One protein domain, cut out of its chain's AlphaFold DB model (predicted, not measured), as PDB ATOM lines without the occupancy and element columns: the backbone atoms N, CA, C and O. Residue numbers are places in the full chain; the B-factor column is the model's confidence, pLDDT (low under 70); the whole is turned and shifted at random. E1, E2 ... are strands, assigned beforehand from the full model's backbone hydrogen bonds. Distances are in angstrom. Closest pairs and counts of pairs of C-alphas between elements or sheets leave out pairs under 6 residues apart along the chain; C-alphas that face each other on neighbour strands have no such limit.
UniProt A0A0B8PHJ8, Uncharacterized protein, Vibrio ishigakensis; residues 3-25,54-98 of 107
ATOM      1  N   LEU A   3     130.594 139.066 172.183       95.69
ATOM      2  CA  LEU A   3     130.043 137.759 171.873       95.69
ATOM      3  C   LEU A   3     131.053 136.710 172.335       95.69
ATOM      4  O   LEU A   3     132.255 136.850 172.097       95.69
ATOM      5  N   LEU A   4     130.562 135.662 172.987       97.06
ATOM      6  CA  LEU A   4     131.375 134.550 173.455       97.06
ATOM      7  C   LEU A   4     130.740 133.238 173.010       97.06
ATOM      8  O   LEU A   4     129.585 132.966 173.330       97.06
ATOM      9  N   LEU A   5     131.510 132.434 172.284       97.38
ATOM     10  CA  LEU A   5     131.121 131.102 171.843       97.38
ATOM     11  C   LEU A   5     132.029 130.059 172.489       97.38
ATOM     12  O   LEU A   5     133.249 130.223 172.512       97.38
ATOM     13  N   TYR A   6     131.426 128.970 172.959       95.94
ATOM     14  CA  TYR A   6     132.132 127.806 173.477       95.94
ATOM     15  C   TYR A   6     131.912 126.595 172.576       95.94
ATOM     16  O   TYR A   6     130.798 126.329 172.132       95.94
ATOM     17  N   SER A   7     132.982 125.837 172.358       94.81
ATOM     18  CA  SER A   7     132.940 124.487 171.807       94.81
ATOM     19  C   SER A   7     133.537 123.546 172.849       94.81
ATOM     20  O   SER A   7     134.668 123.746 173.292       94.81
ATOM     21  N   ILE A   8     132.748 122.568 173.288       91.38
ATOM     22  CA  ILE A   8     133.108 121.630 174.354       91.38
ATOM     23  C   ILE A   8     133.157 120.233 173.742       91.38
ATOM     24  O   ILE A   8     132.152 119.744 173.229       91.38
ATOM     25  N   ALA A   9     134.324 119.602 173.813       90.06
ATOM     26  CA  ALA A   9     134.559 118.220 173.426       90.06
ATOM     27  C   ALA A   9     135.058 117.405 174.634       90.06
ATOM     28  O   ALA A   9     135.328 117.946 175.711       90.06
ATOM     29  N   SER A  10     135.187 116.090 174.458       87.19
ATOM     30  CA  SER A  10     135.673 115.174 175.502       87.19
ATOM     31  C   SER A  10     137.136 115.406 175.883       87.19
ATOM     32  O   SER A  10     137.534 115.090 176.995       87.19
ATOM     33  N   THR A  11     137.943 115.976 174.990       87.12
ATOM     34  CA  THR A  11     139.384 116.187 175.211       87.12
ATOM     35  C   THR A  11     139.777 117.654 175.269       87.12
ATOM     36  O   THR A  11     140.893 117.974 175.661       87.12
ATOM     37  N   GLU A  12     138.895 118.564 174.864       88.19
ATOM     38  CA  GLU A  12     139.231 119.976 174.728       88.19
ATOM     39  C   GLU A  12     138.018 120.879 174.930       88.19
ATOM     40  O   GLU A  12     136.872 120.511 174.673       88.19
ATOM     41  N   ILE A  13     138.295 122.098 175.375       91.38
ATOM     42  CA  ILE A  13     137.333 123.188 175.458       91.38
ATOM     43  C   ILE A  13     137.935 124.390 174.747       91.38
ATOM     44  O   ILE A  13     138.934 124.954 175.206       91.38
ATOM     45  N   ASN A  14     137.286 124.815 173.671       93.38
ATOM     46  CA  ASN A  14     137.649 126.007 172.921       93.38
ATOM     47  C   ASN A  14     136.688 127.155 173.245       93.38
ATOM     48  O   ASN A  14     135.476 126.944 173.355       93.38
ATOM     49  N   SER A  15     137.209 128.376 173.348       94.69
ATOM     50  CA  SER A  15     136.393 129.589 173.388       94.69
ATOM     51  C   SER A  15     136.834 130.602 172.339       94.69
ATOM     52  O   SER A  15     138.023 130.797 172.092       94.69
ATOM     53  N   TYR A  16     135.842 131.249 171.734       95.88
ATOM     54  CA  TYR A  16     136.009 132.320 170.761       95.88
ATOM     55  C   TYR A  16     135.293 133.550 171.296       95.88
ATOM     56  O   TYR A  16     134.084 133.513 171.531       95.88
ATOM     57  N   SER A  17     136.032 134.632 171.502       96.69
ATOM     58  CA  SER A  17     135.479 135.910 171.925       96.69
ATOM     59  C   SER A  17     135.652 136.937 170.822       96.69
ATOM     60  O   SER A  17     136.748 137.100 170.295       96.69
ATOM     61  N   LEU A  18     134.569 137.631 170.490       96.44
ATOM     62  CA  LEU A  18     134.584 138.795 169.618       96.44
ATOM     63  C   LEU A  18     134.014 139.976 170.396       96.44
ATOM     64  O   LEU A  18     132.888 139.909 170.884       96.44
ATOM     65  N   MET A  19     134.760 141.065 170.505       96.19
ATOM     66  CA  MET A  19     134.306 142.297 171.135       96.19
ATOM     67  C   MET A  19     134.321 143.429 170.120       96.19
ATOM     68  O   MET A  19     135.344 143.679 169.494       96.19
ATOM     69  N   LEU A  20     133.205 144.148 170.020       95.25
ATOM     70  CA  LEU A  20     133.109 145.425 169.321       95.25
ATOM     71  C   LEU A  20     132.774 146.516 170.338       95.25
ATOM     72  O   LEU A  20     131.804 146.400 171.095       95.25
ATOM     73  N   GLY A  21     133.569 147.575 170.371       94.00
ATOM     74  CA  GLY A  21     133.386 148.692 171.287       94.00
ATOM     75  C   GLY A  21     133.938 149.994 170.733       94.00
ATOM     76  O   GLY A  21     134.393 150.059 169.593       94.00
ATOM     77  N   THR A  22     133.893 151.030 171.561       95.31
ATOM     78  CA  THR A  22     134.458 152.343 171.257       95.31
ATOM     79  C   THR A  22     135.140 152.918 172.495       95.31
ATOM     80  O   THR A  22     134.735 152.615 173.618       95.31
ATOM     81  N   THR A  23     136.162 153.743 172.293       94.25
ATOM     82  CA  THR A  23     136.753 154.617 173.320       94.25
ATOM     83  C   THR A  23     136.503 156.082 172.969       94.25
ATOM     84  O   THR A  23     135.965 156.358 171.894       94.25
ATOM     85  N   GLY A  24     136.922 156.997 173.846       94.94
ATOM     86  CA  GLY A  24     136.740 158.442 173.680       94.94
ATOM     87  C   GLY A  24     135.336 158.900 174.082       94.94
ATOM     88  O   GLY A  24     134.636 158.143 174.757       94.94
ATOM     89  N   PRO A  25     134.892 160.093 173.650       95.56
ATOM     90  CA  PRO A  25     133.572 160.627 173.995       95.56
ATOM     91  C   PRO A  25     132.412 159.646 173.758       95.56
ATOM     92  O   PRO A  25     131.494 159.542 174.566       95.56
ATOM     93  N   ASN A  54     137.809 159.526 169.687       95.56
ATOM     94  CA  ASN A  54     136.969 158.382 169.368       95.56
ATOM     95  C   ASN A  54     137.736 157.317 168.570       95.56
ATOM     96  O   ASN A  54     138.264 157.567 167.486       95.56
ATOM     97  N   GLN A  55     137.732 156.086 169.080       95.00
ATOM     98  CA  GLN A  55     138.272 154.924 168.373       95.00
ATOM     99  C   GLN A  55     137.284 153.778 168.428       95.00
ATOM    100  O   GLN A  55     136.754 153.480 169.494       95.00
ATOM    101  N   VAL A  56     137.103 153.082 167.310       94.94
ATOM    102  CA  VAL A  56     136.421 151.789 167.294       94.94
ATOM    103  C   VAL A  56     137.429 150.709 167.664       94.94
ATOM    104  O   VAL A  56     138.527 150.649 167.107       94.94
ATOM    105  N   VAL A  57     137.045 149.845 168.600       94.50
ATOM    106  CA  VAL A  57     137.852 148.717 169.067       94.50
ATOM    107  C   VAL A  57     137.187 147.423 168.627       94.50
ATOM    108  O   VAL A  57     136.038 147.160 168.982       94.50
ATOM    109  N   LEU A  58     137.935 146.603 167.894       95.06
ATOM    110  CA  LEU A  58     137.577 145.228 167.580       95.06
ATOM    111  C   LEU A  58     138.611 144.305 168.226       95.06
ATOM    112  O   LEU A  58     139.796 144.382 167.907       95.06
ATOM    113  N   ASN A  59     138.168 143.433 169.124       95.44
ATOM    114  CA  ASN A  59     139.018 142.411 169.725       95.44
ATOM    115  C   ASN A  59     138.504 141.028 169.332       95.44
ATOM    116  O   ASN A  59     137.308 140.759 169.433       95.44
ATOM    117  N   PHE A  60     139.407 140.159 168.900       96.00
ATOM    118  CA  PHE A  60     139.132 138.747 168.699       96.00
ATOM    119  C   PHE A  60     140.098 137.928 169.547       96.00
ATOM    120  O   PHE A  60     141.309 138.123 169.482       96.00
ATOM    121  N   THR A  61     139.569 136.990 170.323       95.19
ATOM    122  CA  THR A  61     140.368 136.097 171.158       95.19
ATOM    123  C   THR A  61     139.953 134.651 170.929       95.19
ATOM    124  O   THR A  61     138.768 134.321 170.983       95.19
ATOM    125  N   TYR A  62     140.940 133.782 170.737       94.44
ATOM    126  CA  TYR A  62     140.798 132.333 170.749       94.44
ATOM    127  C   TYR A  62     141.523 131.757 171.966       94.44
ATOM    128  O   TYR A  62     142.666 132.128 172.243       94.44
ATOM    129  N   ASN A  63     140.866 130.841 172.675       92.75
ATOM    130  CA  ASN A  63     141.477 130.054 173.742       92.75
ATOM    131  C   ASN A  63     141.191 128.574 173.545       92.75
ATOM    132  O   ASN A  63     140.050 128.193 173.277       92.75
ATOM    133  N   ARG A  64     142.195 127.746 173.822       90.00
ATOM    134  CA  ARG A  64     142.079 126.292 173.899       90.00
ATOM    135  C   ARG A  64     142.512 125.796 175.269       90.00
ATOM    136  O   ARG A  64     143.553 126.201 175.778       90.00
ATOM    137  N   ASN A  65     141.719 124.902 175.848       88.38
ATOM    138  CA  ASN A  65     142.042 124.220 177.095       88.38
ATOM    139  C   ASN A  65     141.928 122.718 176.867       88.38
ATOM    140  O   ASN A  65     140.844 122.237 176.543       88.38
ATOM    141  N   ASP A  66     143.021 121.989 177.047       87.31
ATOM    142  CA  ASP A  66     143.024 120.537 176.902       87.31
ATOM    143  C   ASP A  66     142.612 119.879 178.232       87.31
ATOM    144  O   ASP A  66     143.086 120.247 179.314       87.31
ATOM    145  N   LYS A  67     141.715 118.895 178.160       86.06
ATOM    146  CA  LYS A  67     141.307 118.052 179.287       86.06
ATOM    147  C   LYS A  67     142.291 116.894 179.390       86.06
ATOM    148  O   LYS A  67     142.444 116.122 178.449       86.06
ATOM    149  N   TRP A  68     143.001 116.798 180.508       80.31
ATOM    150  CA  TRP A  68     144.097 115.831 180.650       80.31
ATOM    151  C   TRP A  68     143.658 114.557 181.364       80.31
ATOM    152  O   TRP A  68     144.289 113.515 181.217       80.31
ATOM    153  N   TYR A  69     142.577 114.635 182.137       76.31
ATOM    154  CA  TYR A  69     142.038 113.503 182.867       76.31
ATOM    155  C   TYR A  69     140.535 113.680 183.080       76.31
ATOM    156  O   TYR A  69     140.089 114.743 183.515       76.31
ATOM    157  N   GLU A  70     139.771 112.628 182.802       75.56
ATOM    158  CA  GLU A  70     138.344 112.529 183.096       75.56
ATOM    159  C   GLU A  70     138.073 111.145 183.694       75.56
ATOM    160  O   GLU A  70     138.457 110.125 183.120       75.56
ATOM    161  N   SER A  71     137.444 111.092 184.869       76.56
ATOM    162  CA  SER A  71     137.064 109.829 185.511       76.56
ATOM    163  C   SER A  71     135.740 109.943 186.247       76.56
ATOM    164  O   SER A  71     135.505 110.934 186.938       76.56
ATOM    165  N   ALA A  72     134.913 108.902 186.188       73.56
ATOM    166  CA  ALA A  72     133.715 108.807 187.013       73.56
ATOM    167  C   ALA A  72     134.096 108.697 188.503       73.56
ATOM    168  O   ALA A  72     134.842 107.800 188.892       73.56
ATOM    169  N   LEU A  73     133.580 109.601 189.338       74.50
ATOM    170  CA  LEU A  73     133.670 109.510 190.802       74.50
ATOM    171  C   LEU A  73     132.557 108.625 191.370       74.50
ATOM    172  O   LEU A  73     132.764 107.893 192.333       74.50
ATOM    173  N   SER A  74     131.363 108.708 190.785       78.38
ATOM    174  CA  SER A  74     130.202 107.876 191.107       78.38
ATOM    175  C   SER A  74     129.285 107.800 189.883       78.38
ATOM    176  O   SER A  74     129.467 108.556 188.932       78.38
ATOM    177  N   GLY A  75     128.276 106.919 189.891       71.44
ATOM    178  CA  GLY A  75     127.400 106.674 188.731       71.44
ATOM    179  C   GLY A  75     126.654 107.894 188.166       71.44
ATOM    180  O   GLY A  75     126.049 107.786 187.105       71.44
ATOM    181  N   THR A  76     126.695 109.045 188.842       78.31
ATOM    182  CA  THR A  76     126.106 110.312 188.380       78.31
ATOM    183  C   THR A  76     127.095 111.480 188.332       78.31
ATOM    184  O   THR A  76     126.712 112.567 187.907       78.31
ATOM    185  N   THR A  77     128.343 111.305 188.784       75.81
ATOM    186  CA  THR A  77     129.313 112.402 188.944       75.81
ATOM    187  C   THR A  77     130.643 112.056 188.288       75.81
ATOM    188  O   THR A  77     131.300 111.094 188.688       75.81
ATOM    189  N   ASN A  78     131.080 112.888 187.342       78.00
ATOM    190  CA  ASN A  78     132.411 112.818 186.741       78.00
ATOM    191  C   ASN A  78     133.343 113.861 187.369       78.00
ATOM    192  O   ASN A  78     132.909 114.938 187.775       78.00
ATOM    193  N   HIS A  79     134.628 113.532 187.437       78.12
ATOM    194  CA  HIS A  79     135.712 114.439 187.789       78.12
ATOM    195  C   HIS A  79     136.570 114.700 186.561       78.12
ATOM    196  O   HIS A  79     137.099 113.762 185.966       78.12
ATOM    197  N   GLU A  80     136.732 115.975 186.226       78.00
ATOM    198  CA  GLU A  80     137.585 116.435 185.137       78.00
ATOM    199  C   GLU A  80     138.741 117.263 185.708       78.00
ATOM    200  O   GLU A  80     138.542 118.132 186.558       78.00
ATOM    201  N   SER A  81     139.959 117.017 185.230       77.44
ATOM    202  CA  SER A  81     141.123 117.864 185.493       77.44
ATOM    203  C   SER A  81     141.589 118.506 184.192       77.44
ATOM    204  O   SER A  81     141.942 117.828 183.223       77.44
ATOM    205  N   VAL A  82     141.582 119.837 184.179       77.44
ATOM    206  CA  VAL A  82     141.925 120.662 183.018       77.44
ATOM    207  C   VAL A  82     143.155 121.485 183.362       77.44
ATOM    208  O   VAL A  82     143.127 122.243 184.333       77.44
ATOM    209  N   LEU A  83     144.217 121.376 182.561       68.25
ATOM    210  CA  LEU A  83     145.350 122.287 182.669       68.25
ATOM    211  C   LEU A  83     145.206 123.404 181.639       68.25
ATOM    212  O   LEU A  83     145.084 123.162 180.440       68.25
ATOM    213  N   ARG A  84     145.266 124.649 182.115       65.38
ATOM    214  CA  ARG A  84     145.343 125.830 181.255       65.38
ATOM    215  C   ARG A  84     146.770 126.353 181.257       65.38
ATOM    216  O   ARG A  84     147.189 127.013 182.202       65.38
ATOM    217  N   LEU A  85     147.513 126.055 180.198       65.12
ATOM    218  CA  LEU A  85     148.769 126.739 179.901       65.12
ATOM    219  C   LEU A  85     148.459 127.867 178.916       65.12
ATOM    220  O   LEU A  85     147.790 127.629 177.912       65.12
ATOM    221  N   ALA A  86     148.981 129.075 179.146       62.72
ATOM    222  CA  ALA A  86     148.810 130.226 178.243       62.72
ATOM    223  C   ALA A  86     149.489 130.048 176.860       62.72
ATOM    224  O   ALA A  86     149.632 131.003 176.108       62.72
ATOM    225  N   LEU A  87     149.914 128.828 176.521       66.19
ATOM    226  CA  LEU A  87     150.572 128.472 175.267       66.19
ATOM    227  C   LEU A  87     149.619 128.496 174.062       66.19
ATOM    228  O   LEU A  87     150.083 128.628 172.936       66.19
ATOM    229  N   TRP A  88     148.304 128.390 174.287       70.94
ATOM    230  CA  TRP A  88     147.299 128.284 173.219       70.94
ATOM    231  C   TRP A  88     146.242 129.396 173.247       70.94
ATOM    232  O   TRP A  88     145.137 129.223 172.729       70.94
ATOM    233  N   GLN A  89     146.568 130.537 173.856       86.31
ATOM    234  CA  GLN A  89     145.747 131.742 173.777       86.31
ATOM    235  C   GLN A  89     146.311 132.675 172.708       86.31
ATOM    236  O   GLN A  89     147.496 133.005 172.723       86.31
ATOM    237  N   VAL A  90     145.446 133.144 171.813       88.69
ATOM    238  CA  VAL A  90     145.798 134.172 170.832       88.69
ATOM    239  C   VAL A  90     144.744 135.265 170.866       88.69
ATOM    240  O   VAL A  90     143.551 134.995 170.729       88.69
ATOM    241  N   THR A  91     145.200 136.505 171.018       89.75
ATOM    242  CA  THR A  91     144.359 137.699 170.979       89.75
ATOM    243  C   THR A  91     144.849 138.621 169.875       89.75
ATOM    244  O   THR A  91     146.031 138.949 169.806       89.75
ATOM    245  N   PHE A  92     143.919 139.063 169.040       91.56
ATOM    246  CA  PHE A  92     144.118 140.116 168.058       91.56
ATOM    247  C   PHE A  92     143.274 141.319 168.454       91.56
ATOM    248  O   PHE A  92     142.083 141.190 168.744       91.56
ATOM    249  N   GLU A  93     143.887 142.494 168.433       93.25
ATOM    250  CA  GLU A  93     143.199 143.751 168.678       93.25
ATOM    251  C   GLU A  93     143.451 144.704 167.518       93.25
ATOM    252  O   GLU A  93     144.590 144.923 167.107       93.25
ATOM    253  N   VAL A  94     142.368 145.274 167.003       89.94
ATOM    254  CA  VAL A  94     142.403 146.324 165.994       89.94
ATOM    255  C   VAL A  94     141.728 147.554 166.579       89.94
ATOM    256  O   VAL A  94     140.598 147.493 167.071       89.94
ATOM    257  N   ARG A  95     142.429 148.682 166.495       88.06
ATOM    258  CA  ARG A  95     141.910 150.002 166.840       88.06
ATOM    259  C   ARG A  95     141.886 150.847 165.585       88.06
ATOM    260  O   ARG A  95     142.926 151.056 164.966       88.06
ATOM    261  N   LEU A  96     140.705 151.325 165.221       86.56
ATOM    262  CA  LEU A  96     140.550 152.296 164.148       86.56
ATOM    263  C   LEU A  96     140.195 153.641 164.768       86.56
ATOM    264  O   LEU A  96     139.164 153.766 165.429       86.56
ATOM    265  N   GLN A  97     141.038 154.645 164.539       82.12
ATOM    266  CA  GLN A  97     140.649 156.032 164.766       82.12
ATOM    267  C   GLN A  97     139.627 156.397 163.700       82.12
ATOM    268  O   GLN A  97     139.931 156.421 162.507       82.12
ATOM    269  N   ALA A  98     138.391 156.616 164.130       61.28
ATOM    270  CA  ALA A  98     137.367 157.114 163.242       61.28
ATOM    271  C   ALA A  98     137.421 158.640 163.320       61.28
ATOM    272  O   ALA A  98     137.017 159.218 164.327       61.28
TER     273      ALA A  98
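This is residues 3 to 25 and 54 to 98 of the 107 residues of an uncharacterized protein of Vibrio ishigakensis (UniProt A0A0B8PHJ8). What shape is this? It is one long, narrow, twisted sheet: E3 runs through most of its length, with E2 and E5 on opposite sides of its first part and E1 along E2's far side. E4 folds back beside the last part of E3, a hairpin at one end of the rod. What is it made of? The printed part has 68 residues with five named strands, E1 to E5 in chain order, and no named helix; the class is all strand, and the branched sheet's neighbour pairs are antiparallel. The whole is extended, with a radius of gyration of the C-alphas of 17.4 A and spans of 57 by 24 by 15 A.

Where is the longest strand? E3, residues 55 to 74, is 52.9 A long, from C-alpha 55 at (138.272, 154.924, 168.373), and bends by 69 degrees at residue 71. Where are the others? E2 is residues 12 to 23, 34.8 A; E5 is residues 89 to 97, 26.4 A, ending at (140.649, 156.032, 164.766). E1 is residues 3 to 8, 16.6 A, and E4 residues 77 to 83, 19.9 A.

What pairs with E3? On one side is E2, with N 57 and O 21 at 2.8 A; on the other side are E5, with N 58 and O 94 at 2.9 A, and E4, with N 71 and O 79 at 2.9 A. Where is E1? It forms a hairpin with E2, N 5 and O 16 being 2.9 A apart, and is apart from E4 and E5.

Is the printed part cut? Residues 26 to 53 are not printed; C-alphas 25 and 54 are 6.2 A apart. Where is confidence low? Residues 83 to 87 and 98 have pLDDT under 70.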